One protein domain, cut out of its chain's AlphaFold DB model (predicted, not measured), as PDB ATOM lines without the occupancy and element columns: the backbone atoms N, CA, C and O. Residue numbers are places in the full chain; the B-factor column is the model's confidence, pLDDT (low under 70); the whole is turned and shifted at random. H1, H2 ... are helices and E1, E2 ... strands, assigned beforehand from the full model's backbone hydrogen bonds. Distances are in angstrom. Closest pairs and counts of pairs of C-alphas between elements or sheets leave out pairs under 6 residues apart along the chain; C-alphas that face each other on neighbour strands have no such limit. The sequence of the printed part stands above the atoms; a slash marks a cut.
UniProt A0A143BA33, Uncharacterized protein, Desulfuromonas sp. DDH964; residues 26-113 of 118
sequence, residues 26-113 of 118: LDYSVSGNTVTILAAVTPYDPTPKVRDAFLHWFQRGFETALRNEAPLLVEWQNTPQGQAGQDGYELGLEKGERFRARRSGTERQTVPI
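What this domain is: This is residues 26 to 113 of the 118 residues of an uncharacterized protein of Desulfuromonas sp. DDH964 (UniProt A0A143BA33). Two long helices, H1 and H2, lie side by side and run the same way over one face of a small, twisted wall of three strands, whose other face is bare. H1 packs mainly on E2, H2 packs on H1 and reaches toward E3, and the long loop between the helices swings away from the body, with residues 75 to 80 sticking out. The printed part has 88 residues with two named helices and three named strands, in the order E1, E2, H1, H2, E3; the sheet runs E2, E1, E3, antiparallel throughout, and the class is mixed, helices and strands. The whole is compact, with a radius of gyration of the C-alphas of 12.9 A and spans of 38 by 28 by 16 A.

How they stand to each other: Start at E1, residues 26 to 31, the inner strand of a sheet that is only just strongly twisted, with C-alphas up to 4.1 A off its best plane. A tight link leads to E2, residues 34 to 41, an edge strand that forms a hairpin with E1, antiparallel at 166 degrees; look for N 29 and O 36 at 2.8 A, within hydrogen-bond range. E2 bends by 58 degrees at residue 38. Next comes H1, residues 48 to 66, on the sheet at a height of 8.1 A, over E2 and slantwise to it at 34 degrees on the local plane; their closest C-alphas are those of Thr 34 and Glu 63, 6.0 A apart. H2, residues 86 to 102, touches H1, the same way at a shallow tilt of 33 degrees, only just short of steep; the closest C-alphas, of Phe 62 and Gly 92, are 4.3 A apart. H2 is on the same face of the sheet, giving two layers, helices on one face of a sheet. The other edge strand, E3, residues 107 to 112, is antiparallel to E1 at 153 degrees, with N 28 and O 109 at 3.0 A. E2, H1, H2 and E3 make a split strand-helix-strand unit, two strands running the same way with E1 between them, and its crossover is left-handed. In H1 and H2 every O i to N i+4 pair is within hydrogen-bond range.

Where its parts are: Find C-alpha 26 at (-15.896, -16.454, -49.047), where E1 begins its 16.4 A; E2 then covers 20.8 A. H1 starts at C-alpha 48, (-9.712, -23.895, -36.816), and runs 27.0 A. H2 runs 24.6 A, and E3, 16.4 A long, ends at C-alpha 112, (-14.413, -19.153, -54.691).

The domain as a whole: The C-alphas farthest apart, of Asn 78 and Gly 105, are 39.6 A apart. The printed part has no cut, and its one long link is residues 67 to 85. Look in the B-factor column for pLDDT under 70 at residues 70 to 86, 88 and 103 to 106; the mean of the printed part is 76.8.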
ATOM      1  N   LEU A  26     -16.054 -17.577 -49.957       89.94
ATOM      2  CA  LEU A  26     -15.896 -16.454 -49.047       89.94
ATOM      3  C   LEU A  26     -16.873 -15.349 -49.437       89.94
ATOM      4  O   LEU A  26     -16.803 -14.834 -50.553       89.94
ATOM      5  N   ASP A  27     -17.763 -14.997 -48.516       92.88
ATOM      6  CA  ASP A  27     -18.725 -13.907 -48.634       92.88
ATOM      7  C   ASP A  27     -18.302 -12.757 -47.722       92.88
ATOM      8  O   ASP A  27     -18.078 -12.939 -46.520       92.88
ATOM      9  N   TYR A  28     -18.164 -11.570 -48.297       91.56
ATOM     10  CA  TYR A  28     -17.662 -10.393 -47.605       91.56
ATOM     11  C   TYR A  28     -18.322  -9.121 -48.132       91.56
ATOM     12  O   TYR A  28     -18.839  -9.069 -49.250       91.56
ATOM     13  N   SER A  29     -18.287  -8.073 -47.318       92.62
ATOM     14  CA  SER A  29     -18.648  -6.716 -47.714       92.62
ATOM     15  C   SER A  29     -17.456  -5.781 -47.571       92.62
ATOM     16  O   SER A  29     -16.584  -5.973 -46.721       92.62
ATOM     17  N   VAL A  30     -17.417  -4.761 -48.423       89.25
ATOM     18  CA  VAL A  30     -16.389  -3.715 -48.391       89.25
ATOM     19  C   VAL A  30     -17.057  -2.381 -48.104       89.25
ATOM     20  O   VAL A  30     -18.097  -2.082 -48.681       89.25
ATOM     21  N   SER A  31     -16.469  -1.569 -47.228       89.12
ATOM     22  CA  SER A  31     -16.900  -0.189 -46.987       89.12
ATOM     23  C   SER A  31     -15.679   0.696 -46.762       89.12
ATOM     24  O   SER A  31     -14.924   0.501 -45.807       89.12
ATOM     25  N   GLY A  32     -15.452   1.654 -47.664       87.31
ATOM     26  CA  GLY A  32     -14.225   2.451 -47.671       87.31
ATOM     27  C   GLY A  32     -12.984   1.566 -47.808       87.31
ATOM     28  O   GLY A  32     -12.847   0.846 -48.795       87.31
ATOM     29  N   ASN A  33     -12.111   1.603 -46.797       87.44
ATOM     30  CA  ASN A  33     -10.861   0.831 -46.742       87.44
ATOM     31  C   ASN A  33     -10.945  -0.385 -45.804       87.44
ATOM     32  O   ASN A  33      -9.909  -0.910 -45.391       87.44
ATOM     33  N   THR A  34     -12.160  -0.797 -45.438       89.38
ATOM     34  CA  THR A  34     -12.416  -1.878 -44.482       89.38
ATOM     35  C   THR A  34     -13.158  -3.024 -45.157       89.38
ATOM     36  O   THR A  34     -14.105  -2.799 -45.919       89.38
ATOM     37  N   VAL A  35     -12.750  -4.250 -44.832       89.62
ATOM     38  CA  VAL A  35     -13.413  -5.489 -45.250       89.62
ATOM     39  C   VAL A  35     -14.079  -6.150 -44.051       89.62
ATOM     40  O   VAL A  35     -13.471  -6.297 -42.995       89.62
ATOM     41  N   THR A  36     -15.311  -6.612 -44.242       93.25
ATOM     42  CA  THR A  36     -16.042  -7.418 -43.262       93.25
ATOM     43  C   THR A  36     -16.364  -8.774 -43.872       93.25
ATOM     44  O   THR A  36     -17.110  -8.861 -44.845       93.25
ATOM     45  N   ILE A  37     -15.830  -9.846 -43.290       92.38
ATOM     46  CA  ILE A  37     -16.180 -11.217 -43.677       92.38
ATOM     47  C   ILE A  37     -17.550 -11.549 -43.077       92.38
ATOM     48  O   ILE A  37     -17.739 -11.457 -41.866       92.38
ATOM     49  N   LEU A  38     -18.506 -11.922 -43.926       93.25
ATOM     50  CA  LEU A  38     -19.876 -12.259 -43.530       93.25
ATOM     51  C   LEU A  38     -20.034 -13.763 -43.305       93.25
ATOM     52  O   LEU A  38     -20.667 -14.187 -42.340       93.25
ATOM     53  N   ALA A  39     -19.455 -14.568 -44.197       93.00
ATOM     54  CA  ALA A  39     -19.446 -16.021 -44.108       93.00
ATOM     55  C   ALA A  39     -18.250 -16.602 -44.871       93.00
ATOM     56  O   ALA A  39     -17.793 -16.031 -45.860       93.00
ATOM     57  N   ALA A  40     -17.755 -17.755 -44.422       90.62
ATOM     58  CA  ALA A  40     -16.686 -18.476 -45.100       90.62
ATOM     59  C   ALA A  40     -16.832 -19.985 -44.895       90.62
ATOM     60  O   ALA A  40     -16.948 -20.440 -43.754       90.62
ATOM     61  N   VAL A  41     -16.776 -20.726 -46.000       90.69
ATOM     62  CA  VAL A  41     -16.606 -22.183 -46.048       90.69
ATOM     63  C   VAL A  41     -15.231 -22.423 -46.648       90.69
ATOM     64  O   VAL A  41     -15.000 -22.053 -47.798       90.69
ATOM     65  N   THR A  42     -14.296 -22.967 -45.873       85.69
ATOM     66  CA  THR A  42     -12.873 -23.012 -46.250       85.69
ATOM     67  C   THR A  42     -12.333 -24.441 -46.247       85.69
ATOM     68  O   THR A  42     -12.788 -25.266 -45.453       85.69
ATOM     69  N   PRO A  43     -11.297 -24.753 -47.050       81.38
ATOM     70  CA  PRO A  43     -10.630 -26.057 -46.972       81.38
ATOM     71  C   PRO A  43      -9.933 -26.286 -45.619       81.38
ATOM     72  O   PRO A  43      -9.524 -27.402 -45.304       81.38
ATOM     73  N   TYR A  44      -9.807 -25.233 -44.807       81.62
ATOM     74  CA  TYR A  44      -9.174 -25.237 -43.495       81.62
ATOM     75  C   TYR A  44     -10.173 -25.397 -42.346       81.62
ATOM     76  O   TYR A  44      -9.749 -25.433 -41.192       81.62
ATOM     77  N   ASP A  45     -11.473 -25.536 -42.627       85.12
ATOM     78  CA  ASP A  45     -12.510 -25.730 -41.606       85.12
ATOM     79  C   ASP A  45     -12.232 -26.910 -40.644       85.12
ATOM     80  O   ASP A  45     -12.495 -26.757 -39.448       85.12
ATOM     81  N   PRO A  46     -11.600 -28.030 -41.066       86.31
ATOM     82  CA  PRO A  46     -11.174 -29.085 -40.141       86.31
ATOM     83  C   PRO A  46     -10.087 -28.665 -39.135       86.31
ATOM     84  O   PRO A  46      -9.864 -29.362 -38.148       86.31
ATOM     85  N   THR A  47      -9.373 -27.558 -39.379       83.06
ATOM     86  CA  THR A  47      -8.278 -27.053 -38.534       83.06
ATOM     87  C   THR A  47      -8.500 -25.572 -38.186       83.06
ATOM     88  O   THR A  47      -7.928 -24.694 -38.839       83.06
ATOM     89  N   PRO A  48      -9.265 -25.260 -37.118       84.44
ATOM     90  CA  PRO A  48      -9.712 -23.895 -36.816       84.44
ATOM     91  C   PRO A  48      -8.600 -22.840 -36.771       84.44
ATOM     92  O   PRO A  48      -8.756 -21.759 -37.320       84.44
ATOM     93  N   LYS A  49      -7.426 -23.171 -36.214       80.81
ATOM     94  CA  LYS A  49      -6.281 -22.241 -36.166       80.81
ATOM     95  C   LYS A  49      -5.787 -21.816 -37.552       80.81
ATOM     96  O   LYS A  49      -5.410 -20.666 -37.739       80.81
ATOM     97  N   VAL A  50      -5.774 -22.745 -38.509       79.62
ATOM     98  CA  VAL A  50      -5.341 -22.477 -39.889       79.62
ATOM     99  C   VAL A  50      -6.417 -21.683 -40.624       79.62
ATOM    100  O   VAL A  50      -6.094 -20.731 -41.326       79.62
ATOM    101  N   ARG A  51      -7.697 -22.004 -40.401       84.25
ATOM    102  CA  ARG A  51      -8.832 -21.226 -40.917       84.25
ATOM    103  C   ARG A  51      -8.816 -19.779 -40.430       84.25
ATOM    104  O   ARG A  51      -8.960 -18.864 -41.233       84.25
ATOM    105  N   ASP A  52      -8.628 -19.559 -39.134       83.62
ATOM    106  CA  ASP A  52      -8.624 -18.212 -38.560       83.62
ATOM    107  C   ASP A  52      -7.435 -17.399 -39.085       83.62
ATOM    108  O   ASP A  52      -7.592 -16.236 -39.465       83.62
ATOM    109  N   ALA A  53      -6.260 -18.032 -39.204       80.12
ATOM    110  CA  ALA A  53      -5.118 -17.435 -39.886       80.12
ATOM    111  C   ALA A  53      -5.453 -17.106 -41.350       80.12
ATOM    112  O   ALA A  53      -5.117 -16.017 -41.815       80.12
ATOM    113  N   PHE A  54      -6.163 -17.996 -42.055       83.81
ATOM    114  CA  PHE A  54      -6.595 -17.760 -43.431       83.81
ATOM    115  C   PHE A  54      -7.411 -16.485 -43.589       83.81
ATOM    116  O   PHE A  54      -7.045 -15.594 -44.358       83.81
ATOM    117  N   LEU A  55      -8.488 -16.386 -42.819       86.44
ATOM    118  CA  LEU A  55      -9.416 -15.264 -42.889       86.44
ATOM    119  C   LEU A  55      -8.739 -13.950 -42.477       86.44
ATOM    120  O   LEU A  55      -8.951 -12.924 -43.125       86.44
ATOM    121  N   HIS A  56      -7.867 -13.990 -41.465       85.25
ATOM    122  CA  HIS A  56      -7.083 -12.830 -41.046       85.25
ATOM    123  C   HIS A  56      -6.184 -12.297 -42.171       85.25
ATOM    124  O   HIS A  56      -6.172 -11.095 -42.443       85.25
ATOM    125  N   TRP A  57      -5.438 -13.176 -42.844       80.88
ATOM    126  CA  TRP A  57      -4.527 -12.768 -43.917       80.88
ATOM    127  C   TRP A  57      -5.255 -12.306 -45.170       80.88
ATOM    128  O   TRP A  57      -4.814 -11.333 -45.781       80.88
ATOM    129  N   PHE A  58      -6.379 -12.939 -45.515       86.12
ATOM    130  CA  PHE A  58      -7.252 -12.443 -46.574       86.12
ATOM    131  C   PHE A  58      -7.685 -11.001 -46.292       86.12
ATOM    132  O   PHE A  58      -7.487 -10.122 -47.132       86.12
ATOM    133  N   GLN A  59      -8.218 -10.742 -45.092       87.38
ATOM    134  CA  GLN A  59      -8.670  -9.408 -44.706       87.38
ATOM    135  C   GLN A  59      -7.517  -8.400 -44.760       87.38
ATOM    136  O   GLN A  59      -7.649  -7.337 -45.362       87.38
ATOM    137  N   ARG A  60      -6.354  -8.757 -44.206       84.06
ATOM    138  CA  ARG A  60      -5.175  -7.886 -44.195       84.06
ATOM    139  C   ARG A  60      -4.658  -7.573 -45.598       84.06
ATOM    140  O   ARG A  60      -4.352  -6.415 -45.876       84.06
ATOM    141  N   GLY A  61      -4.558  -8.575 -46.475       81.88
ATOM    142  CA  GLY A  61      -4.119  -8.395 -47.861       81.88
ATOM    143  C   GLY A  61      -5.063  -7.479 -48.638       81.88
ATOM    144  O   GLY A  61      -4.617  -6.542 -49.302       81.88
ATOM    145  N   PHE A  62      -6.372  -7.683 -48.470       87.31
ATOM    146  CA  PHE A  62      -7.392  -6.838 -49.087       87.31
ATOM    147  C   PHE A  62      -7.301  -5.393 -48.579       87.31
ATOM    148  O   PHE A  62      -7.204  -4.461 -49.378       87.31
ATOM    149  N   GLU A  63      -7.287  -5.175 -47.263       87.25
ATOM    150  CA  GLU A  63      -7.223  -3.828 -46.684       87.25
ATOM    151  C   GLU A  63      -5.924  -3.091 -47.047       87.25
ATOM    152  O   GLU A  63      -5.964  -1.894 -47.329       87.25
ATOM    153  N   THR A  64      -4.791  -3.798 -47.123       84.44
ATOM    154  CA  THR A  64      -3.507  -3.230 -47.586       84.44
ATOM    155  C   THR A  64      -3.632  -2.715 -49.020       84.44
ATOM    156  O   THR A  64      -3.260  -1.574 -49.310       84.44
ATOM    157  N   ALA A  65      -4.230  -3.516 -49.911       85.69
ATOM    158  CA  ALA A  65      -4.497  -3.097 -51.282       85.69
ATOM    159  C   ALA A  65      -5.416  -1.865 -51.319       85.69
ATOM    160  O   ALA A  65      -5.094  -0.894 -52.001       85.69
ATOM    161  N   LEU A  66      -6.517  -1.851 -50.557       86.75
ATOM    162  CA  LEU A  66      -7.442  -0.708 -50.507       86.75
ATOM    163  C   LEU A  66      -6.762   0.597 -50.078       86.75
ATOM    164  O   LEU A  66      -7.104   1.659 -50.594       86.75
ATOM    165  N   ARG A  67      -5.783   0.524 -49.173       87.50
ATOM    166  CA  ARG A  67      -5.045   1.694 -48.674       87.50
ATOM    167  C   ARG A  67      -3.910   2.158 -49.592       87.50
ATOM    168  O   ARG A  67      -3.292   3.175 -49.297       87.50
ATOM    169  N   ASN A  68      -3.649   1.465 -50.706       82.00
ATOM    170  CA  ASN A  68      -2.460   1.672 -51.549       82.00
ATOM    171  C   ASN A  68      -1.148   1.613 -50.745       82.00
ATOM    172  O   ASN A  68      -0.173   2.288 -51.078       82.00
ATOM    173  N   GLU A  69      -1.131   0.830 -49.671       78.00
ATOM    174  CA  GLU A  69       0.059   0.647 -48.853       78.00
ATOM    175  C   GLU A  69       0.979  -0.380 -49.515       78.00
ATOM    176  O   GLU A  69       0.527  -1.281 -50.230       78.00
ATOM    177  N   ALA A  70       2.289  -0.233 -49.297       64.56
ATOM    178  CA  ALA A  70       3.233  -1.253 -49.723       64.56
ATOM    179  C   ALA A  70       2.829  -2.594 -49.090       64.56
ATOM    180  O   ALA A  70       2.443  -2.605 -47.913       64.56
ATOM    181  N   PRO A  71       2.918  -3.713 -49.831       58.66
ATOM    182  CA  PRO A  71       2.691  -5.024 -49.249       58.66
ATOM    183  C   PRO A  71       3.584  -5.138 -48.020       58.66
ATOM    184  O   PRO A  71       4.798  -4.946 -48.115       58.66
ATOM    185  N   LEU A  72       2.981  -5.372 -46.853       53.97
ATOM    186  CA  LEU A  72       3.746  -5.604 -45.639       53.97
ATOM    187  C   LEU A  72       4.659  -6.800 -45.919       53.97
ATOM    188  O   LEU A  72       4.189  -7.931 -46.026       53.97
ATOM    189  N   LEU A  73       5.957  -6.531 -46.070       42.97
ATOM    190  CA  LEU A  73       7.015  -7.533 -46.078       42.97
ATOM    191  C   LEU A  73       7.050  -8.128 -44.670       42.97
ATOM    192  O   LEU A  73       7.786  -7.689 -43.793       42.97
ATOM    193  N   VAL A  74       6.149  -9.072 -44.418       46.78
ATOM    194  CA  VAL A  74       6.164  -9.863 -43.196       46.78
ATOM    195  C   VAL A  74       7.242 -10.906 -43.409       46.78
ATOM    196  O   VAL A  74       7.043 -11.894 -44.110       46.78
ATOM    197  N   GLU A  75       8.422 -10.629 -42.869       38.91
ATOM    198  CA  GLU A  75       9.521 -11.583 -42.822       38.91
ATOM    199  C   GLU A  75       9.087 -12.751 -41.921       38.91
ATOM    200  O   GLU A  75       8.954 -12.624 -40.701       38.91
ATOM    201  N   TRP A  76       8.751 -13.880 -42.547       43.28
ATOM    202  CA  TRP A  76       8.297 -15.085 -41.865       43.28
ATOM    203  C   TRP A  76       9.494 -15.837 -41.285       43.28
ATOM    204  O   TRP A  76      10.402 -16.240 -42.009       43.28
ATOM    205  N   GLN A  77       9.481 -16.077 -39.974       40.12
ATOM    206  CA  GLN A  77      10.404 -17.030 -39.363       40.12
ATOM    207  C   GLN A  77      10.052 -18.462 -39.796       40.12
ATOM    208  O   GLN A  77       8.878 -18.829 -39.854       40.12
ATOM    209  N   ASN A  78      11.098 -19.251 -40.064       38.06
ATOM    210  CA  ASN A  78      11.100 -20.641 -40.538       38.06
ATOM    211  C   ASN A  78      10.206 -21.591 -39.717       38.06
ATOM    212  O   ASN A  78      10.690 -22.357 -38.885       38.06
ATOM    213  N   THR A  79       8.903 -21.594 -39.982       44.12
ATOM    214  CA  THR A  79       7.992 -22.672 -39.584       44.12
ATOM    215  C   THR A  79       7.030 -22.969 -40.736       44.12
ATOM    216  O   THR A  79       6.638 -22.048 -41.453       44.12
ATOM    217  N   PRO A  80       6.620 -24.233 -40.939       42.00
ATOM    218  CA  PRO A  80       5.815 -24.667 -42.092       42.00
ATOM    219  C   PRO A  80       4.336 -24.210 -42.026       42.00
ATOM    220  O   PRO A  80       3.453 -24.865 -42.563       42.00
ATOM    221  N   GLN A  81       4.046 -23.132 -41.295       43.25
ATOM    222  CA  GLN A  81       2.733 -22.761 -40.745       43.25
ATOM    223  C   GLN A  81       2.364 -21.295 -41.019       43.25
ATOM    224  O   GLN A  81       1.388 -20.775 -40.480       43.25
ATOM    225  N   GLY A  82       3.165 -20.603 -41.823       45.03
ATOM    226  CA  GLY A  82       3.027 -19.176 -42.024       45.03
ATOM    227  C   GLY A  82       2.201 -18.845 -43.239       45.03
ATOM    228  O   GLY A  82       2.784 -18.553 -44.264       45.03
ATOM    229  N   GLN A  83       0.880 -18.923 -43.112       54.00
ATOM    230  CA  GLN A  83      -0.121 -18.191 -43.883       54.00
ATOM    231  C   GLN A  83      -1.485 -18.855 -43.613       54.00
ATOM    232  O   GLN A  83      -1.602 -19.996 -43.177       54.00
ATOM    233  N   ALA A  84      -2.520 -18.196 -44.079       51.34
ATOM    234  CA  ALA A  84      -3.568 -18.836 -44.860       51.34
ATOM    235  C   ALA A  84      -3.171 -19.940 -45.899       51.34
ATOM    236  O   ALA A  84      -4.028 -20.386 -46.648       51.34
ATOM    237  N   GLY A  85      -1.900 -20.326 -46.054       53.56
ATOM    238  CA  GLY A  85      -1.265 -20.510 -47.373       53.56
ATOM    239  C   GLY A  85      -1.087 -19.172 -48.122       53.56
ATOM    240  O   GLY A  85      -1.879 -18.248 -47.951       53.56
ATOM    241  N   GLN A  86      -0.029 -19.012 -48.909       63.25
ATOM    242  CA  GLN A  86       0.358 -17.793 -49.645       63.25
ATOM    243  C   GLN A  86      -0.836 -17.240 -50.415       63.25
ATOM    244  O   GLN A  86      -1.136 -16.051 -50.383       63.25
ATOM    245  N   ASP A  87      -1.600 -18.193 -50.913       70.38
ATOM    246  CA  ASP A  87      -2.938 -18.181 -51.454       70.38
ATOM    247  C   ASP A  87      -3.908 -17.204 -50.785       70.38
ATOM    248  O   ASP A  87      -4.541 -16.427 -51.482       70.38
ATOM    249  N   GLY A  88      -4.069 -17.196 -49.457       68.75
ATOM    250  CA  GLY A  88      -5.035 -16.289 -48.822       68.75
ATOM    251  C   GLY A  88      -4.585 -14.830 -48.853       68.75
ATOM    252  O   GLY A  88      -5.409 -13.932 -49.023       68.75
ATOM    253  N   TYR A  89      -3.274 -14.597 -48.740       72.50
ATOM    254  CA  TYR A  89      -2.690 -13.267 -48.889       72.50
ATOM    255  C   TYR A  89      -2.771 -12.789 -50.343       72.50
ATOM    256  O   TYR A  89      -3.250 -11.684 -50.598       72.50
ATOM    257  N   GLU A  90      -2.369 -13.635 -51.292       78.44
ATOM    258  CA  GLU A  90      -2.454 -13.356 -52.727       78.44
ATOM    259  C   GLU A  90      -3.898 -13.115 -53.164       78.44
ATOM    260  O   GLU A  90      -4.175 -12.136 -53.853       78.44
ATOM    261  N   LEU A  91      -4.835 -13.940 -52.695       81.00
ATOM    262  CA  LEU A  91      -6.260 -13.770 -52.952       81.00
ATOM    263  C   LEU A  91      -6.764 -12.440 -52.381       81.00
ATOM    264  O   LEU A  91      -7.484 -11.723 -53.074       81.00
ATOM    265  N   GLY A  92      -6.383 -12.083 -51.151       80.75
ATOM    266  CA  GLY A  92      -6.727 -10.791 -50.552       80.75
ATOM    267  C   GLY A  92      -6.231  -9.614 -51.399       80.75
ATOM    268  O   GLY A  92      -7.015  -8.723 -51.735       80.75
ATOM    269  N   LEU A  93      -4.961  -9.649 -51.812       83.38
ATOM    270  CA  LEU A  93      -4.347  -8.635 -52.672       83.38
ATOM    271  C   LEU A  93      -5.074  -8.544 -54.027       83.38
ATOM    272  O   LEU A  93      -5.562  -7.478 -54.396       83.38
ATOM    273  N   GLU A  94      -5.252  -9.671 -54.722       86.19
ATOM    274  CA  GLU A  94      -5.913  -9.753 -56.034       86.19
ATOM    275  C   GLU A  94      -7.367  -9.241 -55.983       86.19
ATOM    276  O   GLU A  94      -7.870  -8.629 -56.934       86.19
ATOM    277  N   LYS A  95      -8.096  -9.502 -54.890       86.88
ATOM    278  CA  LYS A  95      -9.461  -8.979 -54.708       86.88
ATOM    279  C   LYS A  95      -9.460  -7.480 -54.432       86.88
ATOM    280  O   LYS A  95     -10.238  -6.767 -55.071       86.88
ATOM    281  N   GLY A  96      -8.567  -6.997 -53.574       84.19
ATOM    282  CA  GLY A  96      -8.438  -5.571 -53.289       84.19
ATOM    283  C   GLY A  96      -8.066  -4.745 -54.519       84.19
ATOM    284  O   GLY A  96      -8.701  -3.725 -54.796       84.19
ATOM    285  N   GLU A  97      -7.118  -5.216 -55.330       87.75
ATOM    286  CA  GLU A  97      -6.734  -4.539 -56.572       87.75
ATOM    287  C   GLU A  97      -7.882  -4.473 -57.584       87.75
ATOM    288  O   GLU A  97      -8.145  -3.411 -58.161       87.75
ATOM    289  N   ARG A  98      -8.623  -5.577 -57.755       86.44
ATOM    290  CA  ARG A  98      -9.808  -5.614 -58.626       86.44
ATOM    291  C   ARG A  98     -10.911  -4.682 -58.147       86.44
ATOM    292  O   ARG A  98     -11.530  -4.016 -58.977       86.44
ATOM    293  N   PHE A  99     -11.162  -4.621 -56.842       84.12
ATOM    294  CA  PHE A  99     -12.166  -3.720 -56.281       84.12
ATOM    295  C   PHE A  99     -11.809  -2.252 -56.547       84.12
ATOM    296  O   PHE A  99     -12.644  -1.502 -57.057       84.12
ATOM    297  N   ARG A 100     -10.550  -1.848 -56.313       82.00
ATOM    298  CA  ARG A 100     -10.079  -0.488 -56.649       82.00
ATOM    299  C   ARG A 100     -10.303  -0.149 -58.123       82.00
ATOM    300  O   ARG A 100     -10.755   0.952 -58.432       82.00
ATOM    301  N   ALA A 101     -10.015  -1.087 -59.028       83.62
ATOM    302  CA  ALA A 101     -10.155  -0.875 -60.468       83.62
ATOM    303  C   ALA A 101     -11.612  -0.641 -60.915       83.62
ATOM    304  O   ALA A 101     -11.844   0.045 -61.909       83.62
ATOM    305  N   ARG A 102     -12.601  -1.177 -60.183       78.75
ATOM    306  CA  ARG A 102     -14.032  -1.090 -60.531       78.75
ATOM    307  C   ARG A 102     -14.764   0.136 -59.957       78.75
ATOM    308  O   ARG A 102     -15.908   0.349 -60.329       78.75
ATOM    309  N   ARG A 103     -14.093   0.964 -59.138       62.88
ATOM    310  CA  ARG A 103     -14.624   2.153 -58.426       62.88
ATOM    311  C   ARG A 103     -15.772   1.855 -57.434       62.88
ATOM    312  O   ARG A 103     -16.938   1.800 -57.792       62.88
ATOM    313  N   SER A 104     -15.353   1.730 -56.170       62.06
ATOM    314  CA  SER A 104     -16.016   1.883 -54.855       62.06
ATOM    315  C   SER A 104     -17.547   2.018 -54.730       62.06
ATOM    316  O   SER A 104     -18.145   2.986 -55.196       62.06
ATOM    317  N   GLY A 105     -18.108   1.155 -53.875       61.75
ATOM    318  CA  GLY A 105     -19.403   1.254 -53.187       61.75
ATOM    319  C   GLY A 105     -19.480   0.188 -52.078       61.75
ATOM    320  O   GLY A 105     -18.573  -0.638 -51.977       61.75
ATOM    321  N   THR A 106     -20.529   0.182 -51.244       65.81
ATOM    322  CA  THR A 106     -20.769  -0.952 -50.333       65.81
ATOM    323  C   THR A 106     -21.280  -2.129 -51.146       65.81
ATOM    324  O   THR A 106     -22.465  -2.194 -51.466       65.81
ATOM    325  N   GLU A 107     -20.387  -3.041 -51.513       74.31
ATOM    326  CA  GLU A 107     -20.726  -4.186 -52.353       74.31
ATOM    327  C   GLU A 107     -20.477  -5.485 -51.591       74.31
ATOM    328  O   GLU A 107     -19.392  -5.716 -51.053       74.31
ATOM    329  N   ARG A 108     -21.513  -6.325 -51.528       87.94
ATOM    330  CA  ARG A 108     -21.390  -7.702 -51.056       87.94
ATOM    331  C   ARG A 108     -20.876  -8.548 -52.209       87.94
ATOM    332  O   ARG A 108     -21.447  -8.510 -53.296       87.94
ATOM    333  N   GLN A 109     -19.822  -9.312 -51.967       85.94
ATOM    334  CA  GLN A 109     -19.214 -10.159 -52.978       85.94
ATOM    335  C   GLN A 109     -18.981 -11.562 -52.434       85.94
ATOM    336  O   GLN A 109     -18.613 -11.747 -51.277       85.94
ATOM    337  N   THR A 110     -19.144 -12.551 -53.308       86.94
ATOM    338  CA  THR A 110     -18.797 -13.945 -53.034       86.94
ATOM    339  C   THR A 110     -17.712 -14.388 -53.995       86.94
ATOM    340  O   THR A 110     -17.795 -14.135 -55.199       86.94
ATOM    341  N   VAL A 111     -16.677 -15.041 -53.474       85.12
ATOM    342  CA  VAL A 111     -15.556 -15.529 -54.281       85.12
ATOM    343  C   VAL A 111     -15.253 -16.986 -53.953       85.12
ATOM    344  O   VAL A 111     -15.354 -17.373 -52.787       85.12
ATOM    345  N   PRO A 112     -14.892 -17.805 -54.955       85.25
ATOM    346  CA  PRO A 112     -14.413 -19.153 -54.691       85.25
ATOM    347  C   PRO A 112     -13.051 -19.087 -53.992       85.25
ATOM    348  O   PRO A 112     -12.216 -18.246 -54.339       85.25
ATOM    349  N   ILE A 113     -12.831 -19.976 -53.026       79.94
ATOM    350  CA  ILE A 113     -11.530 -20.179 -52.388       79.94
ATOM    351  C   ILE A 113     -10.838 -21.340 -53.118       79.94
ATOM    352  O   ILE A 113     -11.405 -22.435 -53.169       79.94
TER     353      ILE A 113